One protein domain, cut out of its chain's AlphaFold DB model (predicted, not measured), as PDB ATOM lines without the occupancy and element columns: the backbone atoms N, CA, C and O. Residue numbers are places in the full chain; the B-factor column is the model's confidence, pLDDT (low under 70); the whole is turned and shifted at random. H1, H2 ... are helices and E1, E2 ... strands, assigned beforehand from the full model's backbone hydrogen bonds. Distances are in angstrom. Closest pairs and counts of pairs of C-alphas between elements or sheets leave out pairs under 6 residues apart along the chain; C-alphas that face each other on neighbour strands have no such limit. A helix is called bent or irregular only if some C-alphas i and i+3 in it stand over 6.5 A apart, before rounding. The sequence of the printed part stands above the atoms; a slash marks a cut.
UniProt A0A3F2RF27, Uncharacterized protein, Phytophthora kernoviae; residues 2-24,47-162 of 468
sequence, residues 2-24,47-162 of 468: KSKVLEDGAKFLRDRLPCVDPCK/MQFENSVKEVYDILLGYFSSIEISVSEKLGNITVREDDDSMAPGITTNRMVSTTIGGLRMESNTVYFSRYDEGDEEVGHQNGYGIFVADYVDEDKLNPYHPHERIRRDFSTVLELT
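Overview. This is residues 2 to 24 and 47 to 162 of the 468 residues of an uncharacterized protein of Phytophthora kernoviae (UniProt A0A3F2RF27). A long, twisted, curled sheet of five strands has H2 along one face, H3 over E1 at its curled end, and H1 across the opposite face, with residues 14 to 21 sticking out. Together they make three layers, helices on both faces of a sheet. The 139 printed residues run H1 H2 H3 E1 E2 E3 E4 E5, class mixed; the strands, in that order, form an antiparallel meander, each beside the one before. The whole is only just compact, close to loose, with radius of gyration of the C-alphas 16.7 A and spans of 51 by 30 by 30 A.

Arrangement. Start at the sheet: E1 (residues 78 to 81), E2 (91 to 99), E3 (105 to 117), E4 (129 to 136) and E5 (157 to 161). Within hydrogen-bond range you find N 80 and O 97, 2.9 A, N 94 and O 110, 2.7 A, N 113 and O 133, 2.8 A, and N 132 and O 159, 2.8 A. H2 (residues 53 to 65) is over E3 and E4, height 8.9 A; its closest C-alphas to E4 are Tyr 57 and Gly 130, 6.2 A. H3 (residues 67 to 75) is over E1; the closest C-alphas are Ser 72 and Ile 78, 5.1 A. H1 (residues 2 to 19) is across the strands, 75 degrees from E4 on the local plane; its closest C-alphas to E5 are Gly 9 and Val 158, 5.8 A. H1 is irregular, C-alphas 15 and 18 being 7.1 A apart. Every O i to N i+4 pair is within range in H2 and H3, 12 of 14 in H1.

Along the chain. Find C-alpha 2 at (109.478, 280.075, 219.705); H1 runs 27.9 A from there. H2 spans 18.3 A, E2 26.0 A, E3 38.4 A and E4 24.0 A. E5 ends at C-alpha 161, (109.237, 292.653, 231.994).

Size, cuts and confidence. The farthest C-alphas, Glu 121 and His 148, are 51.8 A apart. Residues 25 to 46 are not printed; C-alphas 24 and 47 are 7.4 A apart. Links E3 to E4 and E4 to E5 are long. pLDDT is under 70 at residues 17 to 20 and 84 to 86.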
ATOM      1  N   LYS A   2     109.120 279.043 218.707       90.69
ATOM      2  CA  LYS A   2     109.478 280.075 219.705       90.69
ATOM      3  C   LYS A   2     108.680 281.382 219.581       90.69
ATOM      4  O   LYS A   2     108.004 281.746 220.530       90.69
ATOM      5  N   SER A   3     108.705 282.051 218.423       90.62
ATOM      6  CA  SER A   3     108.018 283.347 218.249       90.62
ATOM      7  C   SER A   3     106.523 283.273 218.559       90.62
ATOM      8  O   SER A   3     106.026 284.079 219.329       90.62
ATOM      9  N   LYS A   4     105.841 282.236 218.054       92.50
ATOM     10  CA  LYS A   4     104.416 282.008 218.316       92.50
ATOM     11  C   LYS A   4     104.129 281.801 219.808       92.50
ATOM     12  O   LYS A   4     103.205 282.400 220.330       92.50
ATOM     13  N   VAL A   5     104.935 280.987 220.497       93.19
ATOM     14  CA  VAL A   5     104.766 280.729 221.941       93.19
ATOM     15  C   VAL A   5     104.928 282.017 222.755       93.19
ATOM     16  O   VAL A   5     104.149 282.270 223.670       93.19
ATOM     17  N   LEU A   6     105.902 282.857 222.397       94.69
ATOM     18  CA  LEU A   6     106.107 284.156 223.038       94.69
ATOM     19  C   LEU A   6     104.948 285.130 222.758       94.69
ATOM     20  O   LEU A   6     104.498 285.815 223.671       94.69
ATOM     21  N   GLU A   7     104.437 285.174 221.526       93.25
ATOM     22  CA  GLU A   7     103.276 285.997 221.151       93.25
ATOM     23  C   GLU A   7     102.001 285.570 221.891       93.25
ATOM     24  O   GLU A   7     101.284 286.423 222.422       93.25
ATOM     25  N   ASP A   8     101.742 284.262 221.967       93.69
ATOM     26  CA  ASP A   8     100.609 283.687 222.694       93.69
ATOM     27  C   ASP A   8     100.721 283.983 224.203       93.69
ATOM     28  O   ASP A   8      99.729 284.362 224.832       93.69
ATOM     29  N   GLY A   9     101.930 283.897 224.775       92.75
ATOM     30  CA  GLY A   9     102.201 284.262 226.168       92.75
ATOM     31  C   GLY A   9     101.956 285.747 226.458       92.75
ATOM     32  O   GLY A   9     101.241 286.080 227.404       92.75
ATOM     33  N   ALA A  10     102.468 286.643 225.612       90.69
ATOM     34  CA  ALA A  10     102.226 288.081 225.741       90.69
ATOM     35  C   ALA A  10     100.728 288.408 225.624       90.69
ATOM     36  O   ALA A  10     100.176 289.196 226.392       90.69
ATOM     37  N   LYS A  11     100.027 287.753 224.688       91.19
ATOM     38  CA  LYS A  11      98.575 287.898 224.541       91.19
ATOM     39  C   LYS A  11      97.832 287.430 225.796       91.19
ATOM     40  O   LYS A  11      96.925 288.127 226.242       91.19
ATOM     41  N   PHE A  12      98.226 286.300 226.384       89.62
ATOM     42  CA  PHE A  12      97.621 285.790 227.617       89.62
ATOM     43  C   PHE A  12      97.692 286.807 228.767       89.62
ATOM     44  O   PHE A  12      96.694 287.005 229.463       89.62
ATOM     45  N   LEU A  13      98.836 287.476 228.949       86.81
ATOM     46  CA  LEU A  13      98.972 288.524 229.965       86.81
ATOM     47  C   LEU A  13      98.165 289.780 229.611       86.81
ATOM     48  O   LEU A  13      97.443 290.286 230.470       86.81
ATOM     49  N   ARG A  14      98.184 290.234 228.351       82.25
ATOM     50  CA  ARG A  14      97.358 291.369 227.886       82.25
ATOM     51  C   ARG A  14      95.863 291.157 228.078       82.25
ATOM     52  O   ARG A  14      95.180 292.081 228.503       82.25
ATOM     53  N   ASP A  15      95.360 289.948 227.853       83.50
ATOM     54  CA  ASP A  15      93.947 289.620 228.080       83.50
ATOM     55  C   ASP A  15      93.581 289.639 229.586       83.50
ATOM     56  O   ASP A  15      92.407 289.753 229.949       83.50
ATOM     57  N   ARG A  16      94.577 289.557 230.482       73.69
ATOM     58  CA  ARG A  16      94.428 289.612 231.951       73.69
ATOM     59  C   ARG A  16      94.725 290.992 232.557       73.69
ATOM     60  O   ARG A  16      94.251 291.272 233.659       73.69
ATOM     61  N   LEU A  17      95.448 291.853 231.839       63.66
ATOM     62  CA  LEU A  17      95.874 293.200 232.242       63.66
ATOM     63  C   LEU A  17      94.766 294.253 232.492       63.66
ATOM     64  O   LEU A  17      95.029 295.137 233.305       63.66
ATOM     65  N   PRO A  18      93.532 294.206 231.928       54.25
ATOM     66  CA  PRO A  18      92.537 295.276 232.119       54.25
ATOM     67  C   PRO A  18      92.102 295.537 233.574       54.25
ATOM     68  O   PRO A  18      91.372 296.489 233.836       54.25
ATOM     69  N   CYS A  19      92.528 294.695 234.518       56.41
ATOM     70  CA  CYS A  19      92.200 294.774 235.938       56.41
ATOM     71  C   CYS A  19      93.401 295.135 236.838       56.41
ATOM     72  O   CYS A  19      93.244 295.109 238.061       56.41
ATOM     73  N   VAL A  20      94.586 295.406 236.274       64.25
ATOM     74  CA  VAL A  20      95.845 295.495 237.031       64.25
ATOM     75  C   VAL A  20      96.643 296.733 236.620       64.25
ATOM     76  O   VAL A  20      97.043 296.862 235.469       64.25
ATOM     77  N   ASP A  21      96.896 297.637 237.569       76.31
ATOM     78  CA  ASP A  21      97.872 298.719 237.394       76.31
ATOM     79  C   ASP A  21      99.287 298.112 237.475       76.31
ATOM     80  O   ASP A  21      99.675 297.642 238.550       76.31
ATOM     81  N   PRO A  22     100.074 298.097 236.382       75.31
ATOM     82  CA  PRO A  22     101.411 297.503 236.388       75.31
ATOM     83  C   PRO A  22     102.374 298.259 237.317       75.31
ATOM     84  O   PRO A  22     103.355 297.692 237.793       75.31
ATOM     85  N   CYS A  23     102.063 299.517 237.646       78.94
ATOM     86  CA  CYS A  23     102.799 300.339 238.599       78.94
ATOM     87  C   CYS A  23     102.342 300.126 240.046       78.94
ATOM     88  O   CYS A  23     102.699 300.929 240.912       78.94
ATOM     89  N   LYS A  24     101.581 299.066 240.349       81.75
ATOM     90  CA  LYS A  24     101.218 298.696 241.722       81.75
ATOM     91  C   LYS A  24     101.406 297.210 241.982       81.75
ATOM     92  O   LYS A  24     101.077 296.389 241.127       81.75
ATOM     93  N   MET A  47     105.162 292.831 240.304       83.69
ATOM     94  CA  MET A  47     106.238 293.242 241.201       83.69
ATOM     95  C   MET A  47     106.994 294.395 240.557       83.69
ATOM     96  O   MET A  47     107.100 294.463 239.336       83.69
ATOM     97  N   GLN A  48     107.506 295.293 241.391       83.88
ATOM     98  CA  GLN A  48     108.308 296.425 240.948       83.88
ATOM     99  C   GLN A  48     109.761 296.199 241.315       83.88
ATOM    100  O   GLN A  48     110.063 295.705 242.403       83.88
ATOM    101  N   PHE A  49     110.633 296.607 240.407       84.44
ATOM    102  CA  PHE A  49     112.073 296.606 240.585       84.44
ATOM    103  C   PHE A  49     112.589 298.000 240.230       84.44
ATOM    104  O   PHE A  49     112.098 298.618 239.288       84.44
ATOM    105  N   GLU A  50     113.581 298.490 240.971       84.44
ATOM    106  CA  GLU A  50     114.247 299.775 240.696       84.44
ATOM    107  C   GLU A  50     115.381 299.631 239.657       84.44
ATOM    108  O   GLU A  50     116.168 300.548 239.440       84.44
ATOM    109  N   ASN A  51     115.473 298.465 239.013       89.25
ATOM    110  CA  ASN A  51     116.485 298.099 238.027       89.25
ATOM    111  C   ASN A  51     115.982 298.298 236.592       89.25
ATOM    112  O   ASN A  51     114.776 298.348 236.336       89.25
ATOM    113  N   SER A  52     116.906 298.338 235.631       91.69
ATOM    114  CA  SER A  52     116.544 298.312 234.212       91.69
ATOM    115  C   SER A  52     115.944 296.959 233.805       91.69
ATOM    116  O   SER A  52     116.269 295.914 234.375       91.69
ATOM    117  N   VAL A  53     115.109 296.955 232.757       94.38
ATOM    118  CA  VAL A  53     114.514 295.716 232.215       94.38
ATOM    119  C   VAL A  53     115.598 294.713 231.822       94.38
ATOM    120  O   VAL A  53     115.453 293.520 232.082       94.38
ATOM    121  N   LYS A  54     116.709 295.193 231.253       95.38
ATOM    122  CA  LYS A  54     117.843 294.358 230.848       95.38
ATOM    123  C   LYS A  54     118.521 293.675 232.036       95.38
ATOM    124  O   LYS A  54     118.749 292.469 231.984       95.38
ATOM    125  N   GLU A  55     118.802 294.411 233.109       95.06
ATOM    126  CA  GLU A  55     119.412 293.837 234.317       95.06
ATOM    127  C   GLU A  55     118.523 292.753 234.933       95.06
ATOM    128  O   GLU A  55     119.003 291.661 235.233       95.06
ATOM    129  N   VAL A  56     117.217 293.016 235.073       94.56
ATOM    130  CA  VAL A  56     116.269 292.024 235.609       94.56
ATOM    131  C   VAL A  56     116.173 290.809 234.686       94.56
ATOM    132  O   VAL A  56     116.165 289.674 235.164       94.56
ATOM    133  N   TYR A  57     116.146 291.027 233.369       95.56
ATOM    134  CA  TYR A  57     116.130 289.954 232.377       95.56
ATOM    135  C   TYR A  57     117.356 289.041 232.507       95.56
ATOM    136  O   TYR A  57     117.203 287.822 232.543       95.56
ATOM    137  N   ASP A  58     118.558 289.610 232.625       94.06
ATOM    138  CA  ASP A  58     119.799 288.837 232.738       94.06
ATOM    139  C   ASP A  58     119.885 288.067 234.063       94.06
ATOM    140  O   ASP A  58     120.308 286.908 234.076       94.06
ATOM    141  N   ILE A  59     119.405 288.660 235.163       93.06
ATOM    142  CA  ILE A  59     119.286 287.975 236.459       93.06
ATOM    143  C   ILE A  59     118.331 286.781 236.354       93.06
ATOM    144  O   ILE A  59     118.663 285.689 236.818       93.06
ATOM    145  N   LEU A  60     117.156 286.961 235.740       91.75
ATOM    146  CA  LEU A  60     116.190 285.878 235.555       91.75
ATOM    147  C   LEU A  60     116.730 284.781 234.638       91.75
ATOM    148  O   LEU A  60     116.534 283.601 234.924       91.75
ATOM    149  N   LEU A  61     117.441 285.149 233.571       89.75
ATOM    150  CA  LEU A  61     118.072 284.190 232.674       89.75
ATOM    151  C   LEU A  61     119.085 283.320 233.431       89.75
ATOM    152  O   LEU A  61     118.998 282.096 233.364       89.75
ATOM    153  N   GLY A  62     119.970 283.941 234.219       87.50
ATOM    154  CA  GLY A  62     120.909 283.223 235.082       87.50
ATOM    155  C   GLY A  62     120.203 282.339 236.113       87.50
ATOM    156  O   GLY A  62     120.556 281.173 236.272       87.50
ATOM    157  N   TYR A  63     119.149 282.853 236.754       87.25
ATOM    158  CA  TYR A  63     118.340 282.097 237.711       87.25
ATOM    159  C   TYR A  63     117.709 280.843 237.090       87.25
ATOM    160  O   TYR A  63     117.759 279.773 237.695       87.25
ATOM    161  N   PHE A  64     117.136 280.936 235.885       85.06
ATOM    162  CA  PHE A  64     116.546 279.779 235.201       85.06
ATOM    163  C   PHE A  64     117.593 278.770 234.728       85.06
ATOM    164  O   PHE A  64     117.310 277.570 234.710       85.06
ATOM    165  N   SER A  65     118.804 279.227 234.411       81.88
ATOM    166  CA  SER A  65     119.938 278.358 234.095       81.88
ATOM    167  C   SER A  65     120.481 277.593 235.302       81.88
ATOM    168  O   SER A  65     121.119 276.574 235.091       81.88
ATOM    169  N   SER A  66     120.197 277.994 236.542       83.81
ATOM    170  CA  SER A  66     120.651 277.291 237.758       83.81
ATOM    171  C   SER A  66     119.524 277.094 238.780       83.81
ATOM    172  O   SER A  66     119.706 277.248 239.997       83.81
ATOM    173  N   ILE A  67     118.309 276.849 238.287       84.25
ATOM    174  CA  ILE A  67     117.100 276.830 239.110       84.25
ATOM    175  C   ILE A  67     117.126 275.687 240.137       84.25
ATOM    176  O   ILE A  67     116.612 275.847 241.242       84.25
ATOM    177  N   GLU A  68     117.764 274.561 239.820       85.62
ATOM    178  CA  GLU A  68     117.913 273.389 240.684       85.62
ATOM    179  C   GLU A  68     118.650 273.709 241.989       85.62
ATOM    180  O   GLU A  68     118.233 273.250 243.057       85.62
ATOM    181  N   ILE A  69     119.673 274.567 241.930       82.44
ATOM    182  CA  ILE A  69     120.412 275.036 243.108       82.44
ATOM    183  C   ILE A  69     119.485 275.884 243.977       82.44
ATOM    184  O   ILE A  69     119.285 275.598 245.157       82.44
ATOM    185  N   SER A  70     118.831 276.874 243.365       79.38
ATOM    186  CA  SER A  70     117.926 277.786 244.071       79.38
ATOM    187  C   SER A  70     116.746 277.066 244.727       79.38
ATOM    188  O   SER A  70     116.343 277.417 245.838       79.38
ATOM    189  N   VAL A  71     116.175 276.066 244.050       77.38
ATOM    190  CA  VAL A  71     115.081 275.244 244.580       77.38
ATOM    191  C   VAL A  71     115.576 274.396 245.750       77.38
ATOM    192  O   VAL A  71     114.891 274.337 246.774       77.38
ATOM    193  N   SER A  72     116.761 273.794 245.631       82.31
ATOM    194  CA  SER A  72     117.331 272.961 246.692       82.31
ATOM    195  C   SER A  72     117.616 273.767 247.962       82.31
ATOM    196  O   SER A  72     117.159 273.412 249.049       82.31
ATOM    197  N   GLU A  73     118.296 274.906 247.819       81.81
ATOM    198  CA  GLU A  73     118.696 275.764 248.939       81.81
ATOM    199  C   GLU A  73     117.501 276.398 249.659       81.81
ATOM    200  O   GLU A  73     117.482 276.472 250.887       81.81
ATOM    201  N   LYS A  74     116.484 276.851 248.913       78.19
ATOM    202  CA  LYS A  74     115.346 277.579 249.499       78.19
ATOM    203  C   LYS A  74     114.267 276.671 250.073       78.19
ATOM    204  O   LYS A  74     113.577 277.083 251.004       78.19
ATOM    205  N   LEU A  75     114.068 275.480 249.505       71.62
ATOM    206  CA  LEU A  75     112.991 274.573 249.923       71.62
ATOM    207  C   LEU A  75     113.472 273.433 250.826       71.62
ATOM    208  O   LEU A  75     112.638 272.694 251.344       71.62
ATOM    209  N   GLY A  76     114.787 273.276 251.015       71.56
ATOM    210  CA  GLY A  76     115.366 272.161 251.771       71.56
ATOM    211  C   GLY A  76     115.190 270.802 251.084       71.56
ATOM    212  O   GLY A  76     115.364 269.763 251.718       71.56
ATOM    213  N   ASN A  77     114.817 270.808 249.804       82.50
ATOM    214  CA  ASN A  77     114.743 269.618 248.964       82.50
ATOM    215  C   ASN A  77     116.106 269.370 248.306       82.50
ATOM    216  O   ASN A  77     116.925 270.277 248.201       82.50
ATOM    217  N   ILE A  78     116.336 268.157 247.810       87.88
ATOM    218  CA  ILE A  78     117.463 267.881 246.911       87.88
ATOM    219  C   ILE A  78     116.910 267.837 245.493       87.88
ATOM    220  O   ILE A  78     116.211 266.885 245.141       87.88
ATOM    221  N   THR A  79     117.198 268.860 244.693       89.25
ATOM    222  CA  THR A  79     116.774 268.953 243.295       89.25
ATOM    223  C   THR A  79     117.964 268.742 242.372       89.25
ATOM    224  O   THR A  79     118.980 269.418 242.483       89.25
ATOM    225  N   VAL A  80     117.819 267.798 241.445       89.25
ATOM    226  CA  VAL A  80     118.812 267.475 240.419       89.25
ATOM    227  C   VAL A  80     118.211 267.778 239.055       89.25
ATOM    228  O   VAL A  80     117.053 267.435 238.802       89.25
ATOM    229  N   ARG A  81     118.998 268.414 238.187       88.19
ATOM    230  CA  ARG A  81     118.686 268.554 236.767       88.19
ATOM    231  C   ARG A  81     119.191 267.309 236.021       88.19
ATOM    232  O   ARG A  81     120.356 266.956 236.154       88.19
ATOM    233  N   GLU A  82     118.297 266.613 235.320       86.19
ATOM    234  CA  GLU A  82     118.570 265.355 234.599       86.19
ATOM    235  C   GLU A  82     118.722 265.549 233.072       86.19
ATOM    236  O   GLU A  82     118.890 264.561 232.361       86.19
ATOM    237  N   ASP A  83     118.638 266.776 232.550       77.81
ATOM    238  CA  ASP A  83     118.826 267.095 231.128       77.81
ATOM    239  C   ASP A  83     120.131 267.853 230.828       77.81
ATOM    240  O   ASP A  83     120.704 268.500 231.703       77.81
ATOM    241  N   ASP A  84     120.587 267.750 229.573       62.00
ATOM    242  CA  ASP A  84     121.754 268.469 229.044       62.00
ATOM    243  C   ASP A  84     121.359 269.866 228.520       62.00
ATOM    244  O   ASP A  84     120.299 270.051 227.916       62.00
ATOM    245  N   ASP A  85     122.236 270.846 228.766       67.00
ATOM    246  CA  ASP A  85     122.038 272.295 228.608       67.00
ATOM    247  C   ASP A  85     121.516 272.795 227.236       67.00
ATOM    248  O   ASP A  85     121.760 272.213 226.184       67.00
ATOM    249  N   SER A  86     120.864 273.973 227.273       63.16
ATOM    250  CA  SER A  86     120.549 274.921 226.177       63.16
ATOM    251  C   SER A  86     120.426 274.336 224.759       63.16
ATOM    252  O   SER A  86     121.394 274.277 223.997       63.16
ATOM    253  N   MET A  87     119.187 274.101 224.321       72.06
ATOM    254  CA  MET A  87     118.879 273.666 222.954       72.06
ATOM    255  C   MET A  87     119.237 274.725 221.896       72.06
ATOM    256  O   MET A  87     119.713 274.393 220.811       72.06
ATOM    257  N   ALA A  88     118.969 276.007 222.180       78.94
ATOM    258  CA  ALA A  88     119.239 277.144 221.294       78.94
ATOM    259  C   ALA A  88     119.173 278.475 222.076       78.94
ATOM    260  O   ALA A  88     118.648 278.501 223.187       78.94
ATOM    261  N   PRO A  89     119.610 279.622 221.513       81.19
ATOM    262  CA  PRO A  89     119.484 280.918 222.184       81.19
ATOM    263  C   PRO A  89     118.047 281.228 222.643       81.19
ATOM    264  O   PRO A  89     117.118 281.379 221.839       81.19
ATOM    265  N   GLY A  90     117.864 281.329 223.962       82.88
ATOM    266  CA  GLY A  90     116.563 281.532 224.605       82.88
ATOM    267  C   GLY A  90     115.578 280.378 224.395       82.88
ATOM    268  O   GLY A  90     114.381 280.639 224.290       82.88
ATOM    269  N   ILE A  91     116.076 279.146 224.242       88.81
ATOM    270  CA  ILE A  91     115.314 277.896 224.321       88.81
ATOM    271  C   ILE A  91     116.109 276.904 225.153       88.81
ATOM    272  O   ILE A  91     117.203 276.490 224.761       88.81
ATOM    273  N   THR A  92     115.511 276.436 226.232       86.44
ATOM    274  CA  THR A  92     116.162 275.443 227.073       86.44
ATOM    275  C   THR A  92     115.117 274.539 227.704       86.44
ATOM    276  O   THR A  92     113.976 274.941 227.956       86.44
ATOM    277  N   THR A  93     115.513 273.302 227.944       86.94
ATOM    278  CA  THR A  93     114.735 272.331 228.697       86.94
ATOM    279  C   THR A  93     115.148 272.384 230.165       86.94
ATOM    280  O   THR A  93     116.246 272.817 230.504       86.94
ATOM    281  N   ASN A  94     114.227 272.024 231.048       87.19
ATOM    282  CA  ASN A  94     114.471 271.860 232.470       87.19
ATOM    283  C   ASN A  94     113.776 270.579 232.919       87.19
ATOM    284  O   ASN A  94     112.578 270.598 233.226       87.19
ATOM    285  N   ARG A  95     114.528 269.483 233.005       89.50
ATOM    286  CA  ARG A  95     114.070 268.248 233.640       89.50
ATOM    287  C   ARG A  95     114.602 268.194 235.062       89.50
ATOM    288  O   ARG A  95     115.762 267.880 235.301       89.50
ATOM    289  N   MET A  96     113.743 268.489 236.026       89.81
ATOM    290  CA  MET A  96     114.096 268.529 237.440       89.81
ATOM    291  C   MET A  96     113.486 267.361 238.202       89.81
ATOM    292  O   MET A  96     112.272 267.150 238.173       89.81
ATOM    293  N   VAL A  97     114.314 266.682 238.990       90.81
ATOM    294  CA  VAL A  97     113.876 265.686 239.968       90.81
ATOM    295  C   VAL A  97     114.179 266.194 241.359       90.81
ATOM    296  O   VAL A  97     115.333 266.384 241.726       90.81
ATOM    297  N   SER A  98     113.129 266.410 242.143       90.50
ATOM    298  CA  SER A  98     113.227 266.910 243.513       90.50
ATOM    299  C   SER A  98     112.887 265.812 244.506       90.50
ATOM    300  O   SER A  98     111.809 265.223 244.439       90.50
ATOM    301  N   THR A  99     113.777 265.568 245.460       90.31
ATOM    302  CA  THR A  99     113.530 264.692 246.604       90.31
ATOM    303  C   THR A  99     113.231 265.551 247.821       90.31
ATOM    304  O   THR A  99     114.058 266.356 248.249       90.31
ATOM    305  N   THR A 100     112.023 265.404 248.356       85.69
ATOM    306  CA  THR A 100     111.608 266.091 249.583       85.69
ATOM    307  C   THR A 100     112.309 265.514 250.808       85.69
ATOM    308  O   THR A 100     112.756 264.366 250.796       85.69
ATOM    309  N   ILE A 101     112.321 266.266 251.910       80.50
ATOM    310  CA  ILE A 101     112.827 265.797 253.215       80.50
ATOM    311  C   ILE A 101     112.148 264.481 253.648       80.50
ATOM    312  O   ILE A 101     112.773 263.630 254.271       80.50
ATOM    313  N   GLY A 102     110.876 264.285 253.282       82.06
ATOM    314  CA  GLY A 102     110.117 263.061 253.558       82.06
ATOM    315  C   GLY A 102     110.400 261.889 252.608       82.06
ATOM    316  O   GLY A 102     109.690 260.891 252.668       82.06
ATOM    317  N   GLY A 103     111.376 262.005 251.703       85.56
ATOM    318  CA  GLY A 103     111.754 260.956 250.750       85.56
ATOM    319  C   GLY A 103     110.850 260.838 249.517       85.56
ATOM    320  O   GLY A 103     111.132 260.028 248.636       85.56
ATOM    321  N   LEU A 104     109.787 261.646 249.406       87.94
ATOM    322  CA  LEU A 104     108.960 261.691 248.197       87.94
ATOM    323  C   LEU A 104     109.744 262.314 247.043       87.94
ATOM    324  O   LEU A 104     110.352 263.375 247.215       87.94
ATOM    325  N   ARG A 105     109.674 261.677 245.873       90.69
ATOM    326  CA  ARG A 105     110.291 262.153 244.634       90.69
ATOM    327  C   ARG A 105     109.244 262.814 243.752       90.69
ATOM    328  O   ARG A 105     108.176 262.252 243.522       90.69
ATOM    329  N   MET A 106     109.570 263.991 243.239       91.12
ATOM    330  CA  MET A 106     108.748 264.747 242.299       91.12
ATOM    331  C   MET A 106     109.543 265.006 241.025       91.12
ATOM    332  O   MET A 106     110.737 265.292 241.099       91.12
ATOM    333  N   GLU A 107     108.882 264.936 239.878       91.88
ATOM    334  CA  GLU A 107     109.458 265.233 238.568       91.88
ATOM    335  C   GLU A 107     108.728 266.409 237.926       91.88
ATOM    336  O   GLU A 107     107.500 266.473 237.944       91.88
ATOM    337  N   SER A 108     109.493 267.324 237.341       91.62
ATOM    338  CA  SER A 108     108.979 268.405 236.511       91.62
ATOM    339  C   SER A 108     109.807 268.477 235.237       91.62
ATOM    340  O   SER A 108     111.034 268.514 235.311       91.62
ATOM    341  N   ASN A 109     109.146 268.459 234.084       91.94
ATOM    342  CA  ASN A 109     109.788 268.534 232.778       91.94
ATOM    343  C   ASN A 109     109.187 269.711 232.009       91.94
ATOM    344  O   ASN A 109     107.986 269.717 231.731       91.94
ATOM    345  N   THR A 110     109.999 270.724 231.722       91.50
ATOM    346  CA  THR A 110     109.533 272.019 231.208       91.50
ATOM    347  C   THR A 110     110.434 272.509 230.085       91.50
ATOM    348  O   THR A 110     111.650 272.363 230.155       91.50
ATOM    349  N   VAL A 111     109.860 273.161 229.076       90.88
ATOM    350  CA  VAL A 111     110.608 273.915 228.061       90.88
ATOM    351  C   VAL A 111     110.357 275.395 228.282       90.88
ATOM    352  O   VAL A 111     109.203 275.806 228.387       90.88
ATOM    353  N   TYR A 112     111.416 276.200 228.335       90.25
ATOM    354  CA  TYR A 112     111.306 277.651 228.431       90.25
ATOM    355  C   TYR A 112     111.837 278.354 227.186       90.25
ATOM    356  O   TYR A 112     112.857 277.982 226.607       90.25
ATOM    357  N   PHE A 113     111.122 279.403 226.797       93.88
ATOM    358  CA  PHE A 113     111.413 280.294 225.690       93.88
ATOM    359  C   PHE A 113     111.608 281.701 226.244       93.88
ATOM    360  O   PHE A 113     110.787 282.165 227.030       93.88
ATOM    361  N   SER A 114     112.655 282.400 225.815       94.75
ATOM    362  CA  SER A 114     112.907 283.779 226.239       94.75
ATOM    363  C   SER A 114     113.304 284.694 225.087       94.75
ATOM    364  O   SER A 114     113.928 284.265 224.105       94.75
ATOM    365  N   ARG A 115     112.919 285.967 225.188       94.88
ATOM    366  CA  ARG A 115     113.321 287.036 224.269       94.88
ATOM    367  C   ARG A 115     113.469 288.345 225.033       94.88
ATOM    368  O   ARG A 115     112.660 288.642 225.906       94.88
ATOM    369  N   TYR A 116     114.488 289.103 224.656       95.19
ATOM    370  CA  TYR A 116     114.690 290.481 225.070       95.19
ATOM    371  C   TYR A 116     114.746 291.359 223.822       95.19
ATOM    372  O   TYR A 116     115.432 291.002 222.863       95.19
ATOM    373  N   ASP A 117     114.043 292.480 223.871       93.50
ATOM    374  CA  ASP A 117     114.013 293.521 222.855       93.50
ATOM    375  C   ASP A 117     114.520 294.827 223.508       93.50
ATOM    376  O   ASP A 117     114.150 295.137 224.642       93.50
ATOM    377  N   GLU A 118     115.392 295.588 222.829       90.75
ATOM    378  CA  GLU A 118     116.012 296.817 223.384       90.75
ATOM    379  C   GLU A 118     115.000 297.951 223.631       90.75
ATOM    380  O   GLU A 118     115.265 298.860 224.417       90.75
ATOM    381  N   GLY A 119     113.821 297.851 223.017       85.25
ATOM    382  CA  GLY A 119     112.655 298.691 223.247       85.25
ATOM    383  C   GLY A 119     111.929 299.054 221.955       85.25
ATOM    384  O   GLY A 119     112.474 298.904 220.861       85.25
ATOM    385  N   ASP A 120     110.687 299.514 222.080       86.00
ATOM    386  CA  ASP A 120     109.854 299.965 220.962       86.00
ATOM    387  C   ASP A 120     108.895 301.105 221.387       86.00
ATOM    388  O   ASP A 120     109.012 301.658 222.484       86.00
ATOM    389  N   GLU A 121     107.991 301.527 220.495       84.69
ATOM    390  CA  GLU A 121     107.030 302.613 220.761       84.69
ATOM    391  C   GLU A 121     105.850 302.192 221.663       84.69
ATOM    392  O   GLU A 121     105.064 303.046 222.089       84.69
ATOM    393  N   GLU A 122     105.700 300.901 221.968       84.56
ATOM    394  CA  GLU A 122     104.631 300.375 222.812       84.56
ATOM    395  C   GLU A 122     104.810 300.830 224.269       84.56
ATOM    396  O   GLU A 122     105.912 300.957 224.814       84.56
ATOM    397  N   VAL A 123     103.687 301.122 224.929       82.88
ATOM    398  CA  VAL A 123     103.699 301.585 226.319       82.88
ATOM    399  C   VAL A 123     104.205 300.475 227.228       82.88
ATOM    400  O   VAL A 123     103.624 299.397 227.269       82.88
ATOM    401  N   GLY A 124     105.256 300.760 227.992       83.31
ATOM    402  CA  GLY A 124     105.921 299.768 228.830       83.31
ATOM    403  C   GLY A 124     107.202 299.227 228.196       83.31
ATOM    404  O   GLY A 124     108.069 298.727 228.905       83.31
ATOM    405  N   HIS A 125     107.369 299.327 226.879       90.56
ATOM    406  CA  HIS A 125     108.490 298.710 226.167       90.56
ATOM    407  C   HIS A 125     109.605 299.707 225.853       90.56
ATOM    408  O   HIS A 125     110.674 299.311 225.399       90.56
ATOM    409  N   GLN A 126     109.397 300.999 226.116       90.00
ATOM    410  CA  GLN A 126     110.288 302.054 225.627       90.00
ATOM    411  C   GLN A 126     111.736 301.934 226.117       90.00
ATOM    412  O   GLN A 126     112.644 302.393 225.431       90.00
ATOM    413  N   ASN A 127     111.964 301.324 227.286       90.56
ATOM    414  CA  ASN A 127     113.302 301.104 227.851       90.56
ATOM    415  C   ASN A 127     113.627 299.609 227.988       90.56
ATOM    416  O   ASN A 127     114.221 299.165 228.977       90.56
ATOM    417  N   GLY A 128     113.204 298.837 226.991       92.62
ATOM    418  CA  GLY A 128     113.400 297.401 226.908       92.62
ATOM    419  C   GLY A 128     112.141 296.615 227.242       92.62
ATOM    420  O   GLY A 128     111.318 297.020 228.066       92.62
ATOM    421  N   TYR A 129     112.034 295.450 226.616       95.19
ATOM    422  CA  TYR A 129     110.954 294.498 226.820       95.19
ATOM    423  C   TYR A 129     111.535 293.093 226.953       95.19
ATOM    424  O   TYR A 129     112.336 292.652 226.127       95.19
ATOM    425  N   GLY A 130     111.158 292.387 228.014       95.25
ATOM    426  CA  GLY A 130     111.597 291.020 228.268       95.25
ATOM    427  C   GLY A 130     110.406 290.091 228.415       95.25
ATOM    428  O   GLY A 130     109.463 290.407 229.132       95.25
ATOM    429  N   ILE A 131     110.458 288.918 227.792       95.62
ATOM    430  CA  ILE A 131     109.423 287.898 227.953       95.62
ATOM    431  C   ILE A 131     110.036 286.512 228.138       95.62
ATOM    432  O   ILE A 131     110.964 286.123 227.424       95.62
ATOM    433  N   PHE A 132     109.479 285.760 229.084       95.50
ATOM    434  CA  PHE A 132     109.750 284.347 229.311       95.50
ATOM    435  C   PHE A 132     108.430 283.584 229.275       95.50
ATOM    436  O   PHE A 132     107.478 283.955 229.956       95.50
ATOM    437  N   VAL A 133     108.376 282.497 228.518       96.19
ATOM    438  CA  VAL A 133     107.239 281.574 228.501       96.19
ATOM    439  C   VAL A 133     107.774 280.183 228.762       96.19
ATOM    440  O   VAL A 133     108.700 279.756 228.077       96.19
ATOM    441  N   ALA A 134     107.209 279.475 229.731       93.56
ATOM    442  CA  ALA A 134     107.521 278.075 229.954       93.56
ATOM    443  C   ALA A 134     106.254 277.231 229.919       93.56
ATOM    444  O   ALA A 134     105.192 277.684 230.351       93.56
ATOM    445  N   ASP A 135     106.390 276.008 229.427       94.56
ATOM    446  CA  ASP A 135     105.312 275.032 229.397       94.56
ATOM    447  C   ASP A 135     105.847 273.638 229.708       94.56
ATOM    448  O   ASP A 135     107.025 273.343 229.467       94.56
ATOM    449  N   TYR A 136     105.000 272.793 230.282       93.62
ATOM    450  CA  TYR A 136     105.384 271.435 230.633       93.62
ATOM    451  C   TYR A 136     105.390 270.531 229.393       93.62
ATOM    452  O   TYR A 136     104.713 270.787 228.400       93.62
ATOM    453  N   VAL A 137     106.180 269.462 229.438       91.81
ATOM    454  CA  VAL A 137     106.259 268.490 228.341       91.81
ATOM    455  C   VAL A 137     105.203 267.405 228.549       91.81
ATOM    456  O   VAL A 137     105.297 266.624 229.496       91.81
ATOM    457  N   ASP A 138     104.201 267.325 227.670       91.25
ATOM    458  CA  ASP A 138     103.153 266.291 227.747       91.25
ATOM    459  C   ASP A 138     103.740 264.873 227.629       91.25
ATOM    460  O   ASP A 138     103.500 264.016 228.489       91.25
ATOM    461  N   GLU A 139     104.557 264.659 226.590       89.94
ATOM    462  CA  GLU A 139     105.187 263.386 226.243       89.94
ATOM    463  C   GLU A 139     106.674 263.572 225.912       89.94
ATOM    464  O   GLU A 139     107.035 264.293 224.981       89.94
ATOM    465  N   ASP A 140     107.542 262.858 226.631       88.94
ATOM    466  CA  ASP A 140     108.981 262.797 226.371       88.94
ATOM    467  C   ASP A 140     109.383 261.341 226.101       88.94
ATOM    468  O   ASP A 140     109.339 260.488 226.986       88.94
ATOM    469  N   LYS A 141     109.738 261.037 224.848       88.50
ATOM    470  CA  LYS A 141     110.161 259.686 224.443       88.50
ATOM    471  C   LYS A 141     111.603 259.376 224.828       88.50
ATOM    472  O   LYS A 141     111.947 258.201 224.918       88.50
ATOM    473  N   LEU A 142     112.438 260.402 224.989       86.00
ATOM    474  CA  LEU A 142     113.833 260.231 225.380       86.00
ATOM    475  C   LEU A 142     113.903 259.901 226.870       86.00
ATOM    476  O   LEU A 142     114.642 259.006 227.269       86.00
ATOM    477  N   ASN A 143     113.075 260.579 227.663       85.31
ATOM    478  CA  ASN A 143     113.016 260.416 229.103       85.31
ATOM    479  C   ASN A 143     111.554 260.254 229.577       85.31
ATOM    480  O   ASN A 143     110.938 261.217 230.049       85.31
ATOM    481  N   PRO A 144     110.967 259.050 229.457       88.25
ATOM    482  CA  PRO A 144     109.568 258.816 229.799       88.25
ATOM    483  C   PRO A 144     109.277 259.076 231.280       88.25
ATOM    484  O   PRO A 144     110.112 258.864 232.159       88.25
ATOM    485  N   TYR A 145     108.054 259.526 231.562       90.06
ATOM    486  CA  TYR A 145     107.586 259.717 232.931       90.06
ATOM    487  C   TYR A 145     107.266 258.369 233.597       90.06
ATOM    488  O   TYR A 145     106.569 257.527 233.025       90.06
ATOM    489  N   HIS A 146     107.736 258.190 234.835       87.25
ATOM    490  CA  HIS A 146     107.566 256.967 235.624       87.25
ATOM    491  C   HIS A 146     106.594 257.191 236.804       87.25
ATOM    492  O   HIS A 146     107.036 257.499 237.916       87.25
ATOM    493  N   PRO A 147     105.271 256.998 236.617       87.00
ATOM    494  CA  PRO A 147     104.244 257.361 237.606       87.00
ATOM    495  C   PRO A 147     104.295 256.568 238.915       87.00
ATOM    496  O   PRO A 147     103.718 256.986 239.914       87.00
ATOM    497  N   HIS A 148     104.954 255.408 238.918       87.75
ATOM    498  CA  HIS A 148     105.110 254.580 240.116       87.75
ATOM    499  C   HIS A 148     106.335 254.961 240.959       87.75
ATOM    500  O   HIS A 148     106.465 254.486 242.082       87.75
ATOM    501  N   GLU A 149     107.223 255.810 240.434       87.69
ATOM    502  CA  GLU A 149     108.467 256.205 241.103       87.69
ATOM    503  C   GLU A 149     108.472 257.667 241.548       87.69
ATOM    504  O   GLU A 149     109.167 258.026 242.502       87.69
ATOM    505  N   ARG A 150     107.756 258.526 240.819       89.62
ATOM    506  CA  ARG A 150     107.835 259.981 240.943       89.62
ATOM    507  C   ARG A 150     106.438 260.575 240.820       89.62
ATOM    508  O   ARG A 150     105.627 260.082 240.048       89.62
ATOM    509  N   ILE A 151     106.170 261.641 241.566       92.12
ATOM    510  CA  ILE A 151     104.953 262.452 241.437       92.12
ATOM    511  C   ILE A 151     105.182 263.489 240.333       92.12
ATOM    512  O   ILE A 151     106.181 264.209 240.369       92.12
ATOM    513  N   ARG A 152     104.263 263.596 239.372       92.50
ATOM    514  CA  ARG A 152     104.337 264.586 238.290       92.50
ATOM    515  C   ARG A 152     103.974 265.980 238.789       92.50
ATOM    516  O   ARG A 152     102.965 266.155 239.470       92.50
ATOM    517  N   ARG A 153     104.771 266.974 238.403       92.38
ATOM    518  CA  ARG A 153     104.477 268.398 238.565       92.38
ATOM    519  C   ARG A 153     104.573 269.096 237.214       92.38
ATOM    520  O   ARG A 153     105.666 269.437 236.758       92.38
ATOM    521  N   ASP A 154     103.411 269.376 236.648       94.00
ATOM    522  CA  ASP A 154     103.262 270.163 235.431       94.00
ATOM    523  C   ASP A 154     103.008 271.631 235.779       94.00
ATOM    524  O   ASP A 154     102.270 271.950 236.715       94.00
ATOM    525  N   PHE A 155     103.645 272.541 235.044       92.75
ATOM    526  CA  PHE A 155     103.356 273.963 235.142       92.75
ATOM    527  C   PHE A 155     103.609 274.669 233.814       92.75
ATOM    528  O   PHE A 155     104.559 274.355 233.098       92.75
ATOM    529  N   SER A 156     102.788 275.680 233.553       94.12
ATOM    530  CA  SER A 156     102.976 276.655 232.483       94.12
ATOM    531  C   SER A 156     103.072 278.038 233.122       94.12
ATOM    532  O   SER A 156     102.394 278.320 234.115       94.12
ATOM    533  N   THR A 157     103.935 278.904 232.602       93.50
ATOM    534  CA  THR A 157     104.159 280.240 233.163       93.50
ATOM    535  C   THR A 157     104.501 281.249 232.078       93.50
ATOM    536  O   THR A 157     105.134 280.909 231.080       93.50
ATOM    537  N   VAL A 158     104.107 282.500 232.302       94.88
ATOM    538  CA  VAL A 158     104.513 283.649 231.494       94.88
ATOM    539  C   VAL A 158     105.044 284.715 232.441       94.88
ATOM    540  O   VAL A 158     104.383 285.058 233.420       94.88
ATOM    541  N   LEU A 159     106.231 285.235 232.146       94.19
ATOM    542  CA  LEU A 159     106.817 286.385 232.821       94.19
ATOM    543  C   LEU A 159     107.065 287.467 231.784       94.19
ATOM    544  O   LEU A 159     107.690 287.211 230.756       94.19
ATOM    545  N   GLU A 160     106.601 288.669 232.081       93.44
ATOM    546  CA  GLU A 160     106.770 289.844 231.240       93.44
ATOM    547  C   GLU A 160     107.468 290.931 232.052       93.44
ATOM    548  O   GLU A 160     107.127 291.181 233.211       93.44
ATOM    549  N   LEU A 161     108.476 291.546 231.445       94.25
ATOM    550  CA  LEU A 161     109.237 292.653 231.994       94.25
ATOM    551  C   LEU A 161     108.990 293.881 231.130       94.25
ATOM    552  O   LEU A 161     109.331 293.904 229.947       94.25
ATOM    553  N   THR A 162     108.424 294.901 231.758       91.75
ATOM    554  CA  THR A 162     108.124 296.199 231.163       91.75
ATOM    555  C   THR A 162     108.654 297.309 232.065       91.75
ATOM    556  O   THR A 162     108.876 297.126 233.263       91.75
TER     557      THR A 162